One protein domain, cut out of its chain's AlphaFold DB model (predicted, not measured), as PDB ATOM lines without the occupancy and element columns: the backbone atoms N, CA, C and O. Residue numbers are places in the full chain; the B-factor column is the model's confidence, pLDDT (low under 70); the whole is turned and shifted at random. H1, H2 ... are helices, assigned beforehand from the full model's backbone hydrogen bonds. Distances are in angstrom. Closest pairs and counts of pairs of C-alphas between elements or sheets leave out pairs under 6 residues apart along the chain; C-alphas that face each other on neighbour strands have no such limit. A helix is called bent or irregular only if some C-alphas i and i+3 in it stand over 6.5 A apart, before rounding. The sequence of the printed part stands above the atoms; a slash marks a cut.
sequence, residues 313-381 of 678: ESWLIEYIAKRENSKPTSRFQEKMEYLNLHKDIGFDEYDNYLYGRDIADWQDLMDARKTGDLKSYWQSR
ATOM      1  N   GLU A 313      -1.257  18.174  10.997       82.88
ATOM      2  CA  GLU A 313      -1.887  17.263  11.926       82.88
ATOM      3  C   GLU A 313      -3.416  17.302  11.810       82.88
ATOM      4  O   GLU A 313      -4.045  18.364  11.866       82.88
ATOM      5  N   SER A 314      -4.039  16.126  11.696       80.31
ATOM      6  CA  SER A 314      -5.488  16.009  11.477       80.31
ATOM      7  C   SER A 314      -6.316  16.679  12.577       80.31
ATOM      8  O   SER A 314      -7.360  17.265  12.310       80.31
ATOM      9  N   TRP A 315      -5.824  16.650  13.813       85.81
ATOM     10  CA  TRP A 315      -6.453  17.240  14.989       85.81
ATOM     11  C   TRP A 315      -6.284  18.763  15.108       85.81
ATOM     12  O   TRP A 315      -6.948  19.350  15.963       85.81
ATOM     13  N   LEU A 316      -5.504  19.440  14.249       89.62
ATOM     14  CA  LEU A 316      -5.411  20.912  14.246       89.62
ATOM     15  C   LEU A 316      -6.792  21.564  14.044       89.62
ATOM     16  O   LEU A 316      -7.158  22.512  14.742       89.62
ATOM     17  N   ILE A 317      -7.605  21.010  13.140       89.75
ATOM     18  CA  ILE A 317      -8.963  21.507  12.881       89.75
ATOM     19  C   ILE A 317      -9.867  21.354  14.114       89.75
ATOM     20  O   ILE A 317     -10.636  22.259  14.446       89.75
ATOM     21  N   GLU A 318      -9.723  20.250  14.856       91.00
ATOM     22  CA  GLU A 318     -10.440  20.031  16.113       91.00
ATOM     23  C   GLU A 318      -9.941  20.965  17.209       91.00
ATOM     24  O   GLU A 318     -10.738  21.515  17.978       91.00
ATOM     25  N   TYR A 319      -8.626  21.178  17.263       92.00
ATOM     26  CA  TYR A 319      -7.993  22.098  18.188       92.00
ATOM     27  C   TYR A 319      -8.590  23.500  18.034       92.00
ATOM     28  O   TYR A 319      -9.061  24.052  19.032       92.00
ATOM     29  N   ILE A 320      -8.657  24.031  16.810       93.31
ATOM     30  CA  ILE A 320      -9.244  25.344  16.501       93.31
ATOM     31  C   ILE A 320     -10.741  25.360  16.844       93.31
ATOM     32  O   ILE A 320     -11.201  26.224  17.597       93.31
ATOM     33  N   ALA A 321     -11.500  24.363  16.377       91.19
ATOM     34  CA  ALA A 321     -12.944  24.289  16.587       91.19
ATOM     35  C   ALA A 321     -13.328  24.305  18.079       91.19
ATOM     36  O   ALA A 321     -14.293  24.977  18.463       91.19
ATOM     37  N   LYS A 322     -12.569  23.602  18.932       90.06
ATOM     38  CA  LYS A 322     -12.777  23.563  20.392       90.06
ATOM     39  C   LYS A 322     -12.633  24.945  21.040       90.06
ATOM     40  O   LYS A 322     -13.428  25.280  21.923       90.06
ATOM     41  N   ARG A 323     -11.679  25.770  20.589       91.56
ATOM     42  CA  ARG A 323     -11.450  27.131  21.125       91.56
ATOM     43  C   ARG A 323     -12.607  28.057  20.778       91.56
ATOM     44  O   ARG A 323     -13.004  28.886  21.590       91.56
ATOM     45  N   GLU A 324     -13.240  27.831  19.634       89.19
ATOM     46  CA  GLU A 324     -14.460  28.526  19.212       89.19
ATOM     47  C   GLU A 324     -15.748  27.951  19.842       89.19
ATOM     48  O   GLU A 324     -16.854  28.269  19.401       89.19
ATOM     49  N   ASN A 325     -15.626  27.124  20.895       84.12
ATOM     50  CA  ASN A 325     -16.717  26.446  21.611       84.12
ATOM     51  C   ASN A 325     -17.555  25.485  20.743       84.12
ATOM     52  O   ASN A 325     -18.730  25.251  21.047       84.12
ATOM     53  N   SER A 326     -16.981  24.919  19.679       84.00
ATOM     54  CA  SER A 326     -17.676  23.903  18.878       84.00
ATOM     55  C   SER A 326     -17.921  22.645  19.705       84.00
ATOM     56  O   SER A 326     -17.140  22.302  20.598       84.00
ATOM     57  N   LYS A 327     -19.004  21.928  19.397       79.50
ATOM     58  CA  LYS A 327     -19.232  20.611  19.994       79.50
ATOM     59  C   LYS A 327     -18.125  19.651  19.556       79.50
ATOM     60  O   LYS A 327     -17.771  19.664  18.377       79.50
ATOM     61  N   PRO A 328     -17.615  18.800  20.463       81.88
ATOM     62  CA  PRO A 328     -16.720  17.724  20.076       81.88
ATOM     63  C   PRO A 328     -17.368  16.835  19.017       81.88
ATOM     64  O   PRO A 328     -18.551  16.488  19.109       81.88
ATOM     65  N   THR A 329     -16.579  16.441  18.026       85.56
ATOM     66  CA  THR A 329     -17.036  15.546  16.969       85.56
ATOM     67  C   THR A 329     -16.875  14.109  17.442       85.56
ATOM     68  O   THR A 329     -15.771  13.652  17.719       85.56
ATOM     69  N   SER A 330     -17.978  13.360  17.533       87.19
ATOM     70  CA  SER A 330     -17.901  11.928  17.841       87.19
ATOM     71  C   SER A 330     -17.142  11.182  16.745       87.19
ATOM     72  O   SER A 330     -17.378  11.457  15.562       87.19
ATOM     73  N   ARG A 331     -16.289  10.225  17.139       87.44
ATOM     74  CA  ARG A 331     -15.450   9.438  16.217       87.44
ATOM     75  C   ARG A 331     -14.636  10.328  15.276       87.44
ATOM     76  O   ARG A 331     -14.740  10.223  14.056       87.44
ATOM     77  N   PHE A 332     -13.956  11.319  15.857       89.12
ATOM     78  CA  PHE A 332     -13.219  12.322  15.094       89.12
ATOM     79  C   PHE A 332     -12.166  11.670  14.190       89.12
ATOM     80  O   PHE A 332     -12.157  11.945  12.996       89.12
ATOM     81  N   GLN A 333     -11.355  10.760  14.736       85.94
ATOM     82  CA  GLN A 333     -10.304  10.059  13.994       85.94
ATOM     83  C   GLN A 333     -10.882   9.237  12.839       85.94
ATOM     84  O   GLN A 333     -10.467   9.423  11.704       85.94
ATOM     85  N   GLU A 334     -11.926   8.442  13.077       87.75
ATOM     86  CA  GLU A 334     -12.533   7.618  12.025       87.75
ATOM     87  C   GLU A 334     -13.198   8.469  10.933       87.75
ATOM     88  O   GLU A 334     -13.229   8.088   9.763       87.75
ATOM     89  N   LYS A 335     -13.735   9.643  11.291       90.19
ATOM     90  CA  LYS A 335     -14.241  10.611  10.308       90.19
ATOM     91  C   LYS A 335     -13.110  11.242   9.506       90.19
ATOM     92  O   LYS A 335     -13.260  11.366   8.298       90.19
ATOM     93  N   MET A 336     -12.002  11.615  10.142       86.88
ATOM     94  CA  MET A 336     -10.821  12.133   9.445       86.88
ATOM     95  C   MET A 336     -10.230  11.091   8.491       86.88
ATOM     96  O   MET A 336      -9.975  11.406   7.335       86.88
ATOM     97  N   GLU A 337     -10.091   9.840   8.931       84.06
ATOM     98  CA  GLU A 337      -9.666   8.717   8.088       84.06
ATOM     99  C   GLU A 337     -10.613   8.521   6.900       84.06
ATOM    100  O   GLU A 337     -10.166   8.403   5.759       84.06
ATOM    101  N   TYR A 338     -11.929   8.550   7.141       85.50
ATOM    102  CA  TYR A 338     -12.919   8.497   6.067       85.50
ATOM    103  C   TYR A 338     -12.709   9.640   5.067       85.50
ATOM    104  O   TYR A 338     -12.626   9.381   3.869       85.50
ATOM    105  N   LEU A 339     -12.588  10.886   5.533       86.12
ATOM    106  CA  LEU A 339     -12.385  12.054   4.671       86.12
ATOM    107  C   LEU A 339     -11.089  11.942   3.850       86.12
ATOM    108  O   LEU A 339     -11.111  12.212   2.651       86.12
ATOM    109  N   ASN A 340      -9.999  11.462   4.454       78.56
ATOM    110  CA  ASN A 340      -8.704  11.276   3.789       78.56
ATOM    111  C   ASN A 340      -8.737  10.206   2.686       78.56
ATOM    112  O   ASN A 340      -8.025  10.320   1.688       78.56
ATOM    113  N   LEU A 341      -9.560   9.165   2.845       76.81
ATOM    114  CA  LEU A 341      -9.680   8.077   1.869       76.81
ATOM    115  C   LEU A 341     -10.606   8.418   0.682       76.81
ATOM    116  O   LEU A 341     -10.516   7.768  -0.364       76.81
ATOM    117  N   HIS A 342     -11.481   9.422   0.810       78.06
ATOM    118  CA  HIS A 342     -12.498   9.759  -0.195       78.06
ATOM    119  C   HIS A 342     -12.073  10.937  -1.077       78.06
ATOM    120  O   HIS A 342     -12.232  12.106  -0.736       78.06
ATOM    121  N   LYS A 343     -11.568  10.610  -2.272       70.50
ATOM    122  CA  LYS A 343     -11.015  11.569  -3.245       70.50
ATOM    123  C   LYS A 343     -12.043  12.524  -3.865       70.50
ATOM    124  O   LYS A 343     -11.664  13.434  -4.584       70.50
ATOM    125  N   ASP A 344     -13.335  12.313  -3.672       77.12
ATOM    126  CA  ASP A 344     -14.394  13.218  -4.135       77.12
ATOM    127  C   ASP A 344     -14.707  14.340  -3.126       77.12
ATOM    128  O   ASP A 344     -15.492  15.249  -3.421       77.12
ATOM    129  N   ILE A 345     -14.083  14.296  -1.946       81.81
ATOM    130  CA  ILE A 345     -14.214  15.305  -0.900       81.81
ATOM    131  C   ILE A 345     -12.949  16.167  -0.881       81.81
ATOM    132  O   ILE A 345     -11.857  15.694  -0.580       81.81
ATOM    133  N   GLY A 346     -13.103  17.451  -1.207       80.56
ATOM    134  CA  GLY A 346     -12.014  18.420  -1.109       80.56
ATOM    135  C   GLY A 346     -11.646  18.716   0.347       80.56
ATOM    136  O   GLY A 346     -12.513  18.733   1.221       80.56
ATOM    137  N   PHE A 347     -10.360  18.979   0.604       82.69
ATOM    138  CA  PHE A 347      -9.863  19.411   1.920       82.69
ATOM    139  C   PHE A 347     -10.583  20.661   2.454       82.69
ATOM    140  O   PHE A 347     -10.736  20.824   3.661       82.69
ATOM    141  N   ASP A 348     -11.060  21.522   1.559       84.62
ATOM    142  CA  ASP A 348     -11.829  22.730   1.855       84.62
ATOM    143  C   ASP A 348     -13.229  22.468   2.424       84.62
ATOM    144  O   ASP A 348     -13.837  23.389   2.950       84.62
ATOM    145  N   GLU A 349     -13.719  21.227   2.378       86.56
ATOM    146  CA  GLU A 349     -15.027  20.844   2.925       86.56
ATOM    147  C   GLU A 349     -14.922  20.124   4.285       86.56
ATOM    148  O   GLU A 349     -15.942  19.775   4.884       86.56
ATOM    149  N   TYR A 350     -13.710  19.840   4.777       89.88
ATOM    150  CA  TYR A 350     -13.509  18.994   5.962       89.88
ATOM    151  C   TYR A 350     -14.154  19.591   7.220       89.88
ATOM    152  O   TYR A 350     -14.866  18.890   7.941       89.88
ATOM    153  N   ASP A 351     -13.960  20.885   7.470       89.38
ATOM    154  CA  ASP A 351     -14.622  21.615   8.557       89.38
ATOM    155  C   ASP A 351     -16.148  21.543   8.449       89.38
ATOM    156  O   ASP A 351     -16.827  21.278   9.448       89.38
ATOM    157  N   ASN A 352     -16.693  21.685   7.241       87.62
ATOM    158  CA  ASN A 352     -18.123  21.596   7.000       87.62
ATOM    159  C   ASN A 352     -18.662  20.201   7.336       87.62
ATOM    160  O   ASN A 352     -19.651  20.096   8.062       87.62
ATOM    161  N   TYR A 353     -17.995  19.126   6.907       88.75
ATOM    162  CA  TYR A 353     -18.386  17.755   7.262       88.75
ATOM    163  C   TYR A 353     -18.299  17.481   8.766       88.75
ATOM    164  O   TYR A 353     -19.160  16.790   9.321       88.75
ATOM    165  N   LEU A 354     -17.275  18.012   9.436       89.44
ATOM    166  CA  LEU A 354     -17.014  17.738  10.849       89.44
ATOM    167  C   LEU A 354     -17.894  18.571  11.785       89.44
ATOM    168  O   LEU A 354     -18.363  18.048  12.798       89.44
ATOM    169  N   TYR A 355     -18.129  19.839  11.451       86.56
ATOM    170  CA  TYR A 355     -18.742  20.830  12.341       86.56
ATOM    171  C   TYR A 355     -20.000  21.492  11.769       86.56
ATOM    172  O   TYR A 355     -20.679  22.225  12.489       86.56
ATOM    173  N   GLY A 356     -20.349  21.229  10.506       84.12
ATOM    174  CA  GLY A 356     -21.510  21.825   9.837       84.12
ATOM    175  C   GLY A 356     -21.340  23.307   9.508       84.12
ATOM    176  O   GLY A 356     -22.339  24.012   9.365       84.12
ATOM    177  N   ARG A 357     -20.093  23.785   9.464       83.44
ATOM    178  CA  ARG A 357     -19.720  25.184   9.270       83.44
ATOM    179  C   ARG A 357     -18.297  25.303   8.754       83.44
ATOM    180  O   ARG A 357     -17.505  24.384   8.944       83.44
ATOM    181  N   ASP A 358     -17.970  26.494   8.286       85.06
ATOM    182  CA  ASP A 358     -16.599  26.831   7.958       85.06
ATOM    183  C   ASP A 358     -15.821  27.306   9.201       85.06
ATOM    184  O   ASP A 358     -16.363  27.969  10.104       85.06
ATOM    185  N   ILE A 359     -14.535  26.973   9.252       89.25
ATOM    186  CA  ILE A 359     -13.572  27.447  10.248       89.25
ATOM    187  C   ILE A 359     -12.653  28.463   9.571       89.25
ATOM    188  O   ILE A 359     -11.942  28.138   8.629       89.25
ATOM    189  N   ALA A 360     -12.630  29.702  10.073       90.38
ATOM    190  CA  ALA A 360     -11.933  30.808   9.411       90.38
ATOM    191  C   ALA A 360     -10.428  30.549   9.204       90.38
ATOM    192  O   ALA A 360      -9.884  30.876   8.157       90.38
ATOM    193  N   ASP A 361      -9.754  29.948  10.186       91.94
ATOM    194  CA  ASP A 361      -8.330  29.610  10.073       91.94
ATOM    195  C   ASP A 361      -8.068  28.471   9.068       91.94
ATOM    196  O   ASP A 361      -7.075  28.500   8.341       91.94
ATOM    197  N   TRP A 362      -8.998  27.513   8.965       90.38
ATOM    198  CA  TRP A 362      -8.955  26.455   7.952       90.38
ATOM    199  C   TRP A 362      -9.144  27.038   6.548       90.38
ATOM    200  O   TRP A 362      -8.397  26.705   5.630       90.38
ATOM    201  N   GLN A 363     -10.077  27.982   6.394       89.94
ATOM    202  CA  GLN A 363     -10.277  28.713   5.144       89.94
ATOM    203  C   GLN A 363      -9.038  29.504   4.723       89.94
ATOM    204  O   GLN A 363      -8.653  29.408   3.562       89.94
ATOM    205  N   ASP A 364      -8.372  30.213   5.645       92.25
ATOM    206  CA  ASP A 364      -7.122  30.925   5.337       92.25
ATOM    207  C   ASP A 364      -6.085  29.982   4.697       92.25
ATOM    208  O   ASP A 364      -5.441  30.330   3.705       92.25
ATOM    209  N   LEU A 365      -5.921  28.779   5.262       90.56
ATOM    210  CA  LEU A 365      -4.990  27.770   4.756       90.56
ATOM    211  C   LEU A 365      -5.414  27.260   3.372       90.56
ATOM    212  O   LEU A 365      -4.583  27.129   2.468       90.56
ATOM    213  N   MET A 366      -6.703  26.969   3.191       89.19
ATOM    214  CA  MET A 366      -7.239  26.465   1.924       89.19
ATOM    215  C   MET A 366      -7.153  27.507   0.806       89.19
ATOM    216  O   MET A 366      -6.776  27.168  -0.321       89.19
ATOM    217  N   ASP A 367      -7.417  28.777   1.110       90.81
ATOM    218  CA  ASP A 367      -7.271  29.889   0.173       90.81
ATOM    219  C   ASP A 367      -5.804  30.109  -0.203       90.81
ATOM    220  O   ASP A 367      -5.484  30.233  -1.391       90.81
ATOM    221  N   ALA A 368      -4.889  30.072   0.771       90.50
ATOM    222  CA  ALA A 368      -3.454  30.158   0.517       90.50
ATOM    223  C   ALA A 368      -2.971  29.007  -0.379       90.50
ATOM    224  O   ALA A 368      -2.270  29.227  -1.370       90.50
ATOM    225  N   ARG A 369      -3.422  27.776  -0.115       85.88
ATOM    226  CA  ARG A 369      -3.150  26.612  -0.972       85.88
ATOM    227  C   ARG A 369      -3.673  26.813  -2.396       85.88
ATOM    228  O   ARG A 369      -2.951  26.539  -3.355       85.88
ATOM    229  N   LYS A 370      -4.918  27.273  -2.549       84.94
ATOM    230  CA  LYS A 370      -5.590  27.435  -3.848       84.94
ATOM    231  C   LYS A 370      -4.968  28.538  -4.703       84.94
ATOM    232  O   LYS A 370      -4.899  28.403  -5.923       84.94
ATOM    233  N   THR A 371      -4.532  29.620  -4.070       87.62
ATOM    234  CA  THR A 371      -3.919  30.779  -4.736       87.62
ATOM    235  C   THR A 371      -2.412  30.625  -4.950       87.62
ATOM    236  O   THR A 371      -1.835  31.379  -5.732       87.62
ATOM    237  N   GLY A 372      -1.781  29.634  -4.309       82.69
ATOM    238  CA  GLY A 372      -0.330  29.440  -4.329       82.69
ATOM    239  C   GLY A 372       0.427  30.343  -3.350       82.69
ATOM    240  O   GLY A 372       1.645  30.454  -3.457       82.69
ATOM    241  N   ASP A 373      -0.268  30.966  -2.396       88.19
ATOM    242  CA  ASP A 373       0.265  31.943  -1.439       88.19
ATOM    243  C   ASP A 373       0.530  31.353  -0.036       88.19
ATOM    244  O   ASP A 373       0.427  32.024   0.991       88.19
ATOM    245  N   LEU A 374       0.890  30.067   0.034       86.62
ATOM    246  CA  LEU A 374       1.225  29.399   1.304       86.62
ATOM    247  C   LEU A 374       2.394  30.061   2.029       86.62
ATOM    248  O   LEU A 374       2.414  30.105   3.256       86.62
ATOM    249  N   LYS A 375       3.334  30.648   1.281       88.50
ATOM    250  CA  LYS A 375       4.431  31.421   1.861       88.50
ATOM    251  C   LYS A 375       3.906  32.542   2.764       88.50
ATOM    252  O   LYS A 375       4.391  32.669   3.882       88.50
ATOM    253  N   SER A 376       2.911  33.310   2.322       92.44
ATOM    254  CA  SER A 376       2.339  34.393   3.132       92.44
ATOM    255  C   SER A 376       1.531  33.861   4.319       92.44
ATOM    256  O   SER A 376       1.590  34.440   5.403       92.44
ATOM    257  N   TYR A 377       0.820  32.738   4.151       92.38
ATOM    258  CA  TYR A 377       0.112  32.066   5.251       92.38
ATOM    259  C   TYR A 377       1.058  31.649   6.384       92.38
ATOM    260  O   TYR A 377       0.744  31.855   7.558       92.38
ATOM    261  N   TRP A 378       2.216  31.086   6.032       91.81
ATOM    262  CA  TRP A 378       3.239  30.683   6.991       91.81
ATOM    263  C   TRP A 378       3.986  31.880   7.587       91.81
ATOM    264  O   TRP A 378       4.227  31.916   8.791       91.81
ATOM    265  N   GLN A 379       4.295  32.897   6.776       92.94
ATOM    266  CA  GLN A 379       4.946  34.123   7.245       92.94
ATOM    267  C   GLN A 379       4.103  34.877   8.279       92.94
ATOM    268  O   GLN A 379       4.653  35.346   9.272       92.94
ATOM    269  N   SER A 380       2.779  34.937   8.110       94.88
ATOM    270  CA  SER A 380       1.877  35.547   9.102       94.88
ATOM    271  C   SER A 380       1.741  34.736  10.397       94.88
ATOM    272  O   SER A 380       1.066  35.170  11.331       94.88
ATOM    273  N   ARG A 381       2.381  33.562  10.472       95.25
ATOM    274  CA  ARG A 381       2.427  32.683  11.645       95.25
ATOM    275  C   ARG A 381       3.857  32.376  12.099       95.25
ATOM    276  O   ARG A 381       4.117  31.365  12.748       95.25
TER     277      ARG A 381
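AT A GLANCE: This is residues 313 to 381 of the 678 residues of the protein "PepX_C domain-containing protein" of Halobacteriovorax marinus (UniProt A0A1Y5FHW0). Four helices, H2, H3, H4 and H5, follow one another in a curved zigzag row, each folding back on the one before, and H1 sits over the place where H3 and H4 meet, near both of them without clearly touching either. H3 lies nearest the mean of the C-alphas, while H2 and H5 make the two ends of the row. The printed part has 69 residues, with five named helices in the order H1, H2, H3, H4, H5 and no named strand; its class is all helix. It is compact, with a radius of gyration of the C-alphas of 12.4 A, and it spans 34 by 29 by 19 A.

HOW THE PARTS SIT: Start with H1, residues 316 to 323, and look for H3, residues 347 to 355: the two are close but not clearly touching, their closest C-alphas being those of Ile 317 and Asp 351, 7.1 A apart. The same Ile 317 brings H1 close to, but not clearly touching, H4, residues 360 to 371, with its C-alpha 7.0 A from that of Trp 362. Next comes H2, residues 332 to 341, which is only just apart from H1, at 8.3 A. H2 and H3 form a helical hairpin and only just touch, with 3 pairs of C-alphas within 8 A; the closest are those of Leu 339 and Tyr 350, 7.1 A apart. They run opposite ways at a shallow tilt of 29 degrees. H3 and H4 form a second helical hairpin, opposite ways at a shallow tilt of 16 degrees; H4 touches H3 with residues 362 to 366 alone, and the closest C-alphas, of Asp 348 and Met 366, are 5.9 A apart. Last is H5, residues 374 to 379, which H4 touches with residues 364 to 368 alone. Their closest C-alphas are those of Ala 368 and Leu 374, 4.8 A apart, and they run opposite ways at a steep tilt of 51 degrees. In H1, H2, H4 and H5 every O i to N i+4 pair is within hydrogen-bond range; in H3 it is 3 of 5.

IN THESE COORDINATES: Find C-alpha 316 at (-5.411, 20.912, 14.246), where H1 begins and runs 11.1 A. H2 covers 14.3 A from C-alpha 332 at (-13.219, 12.322, 15.094). H3 covers 13.8 A and is irregular, with C-alphas 348 and 351 7.3 A apart. H4 is the longest at 16.3 A, and H5, 8.5 A long, ends at C-alpha 379 (4.946, 34.123, 7.245).

THE WHOLE: Look at Ser 330 and Lys 375 for the two C-alphas farthest apart, 33.7 A. The printed part has no cut. The link from H1 to H2 is short, and the other three are tight. Mean pLDDT of the printed part is 87.0, and no printed residue is under 70.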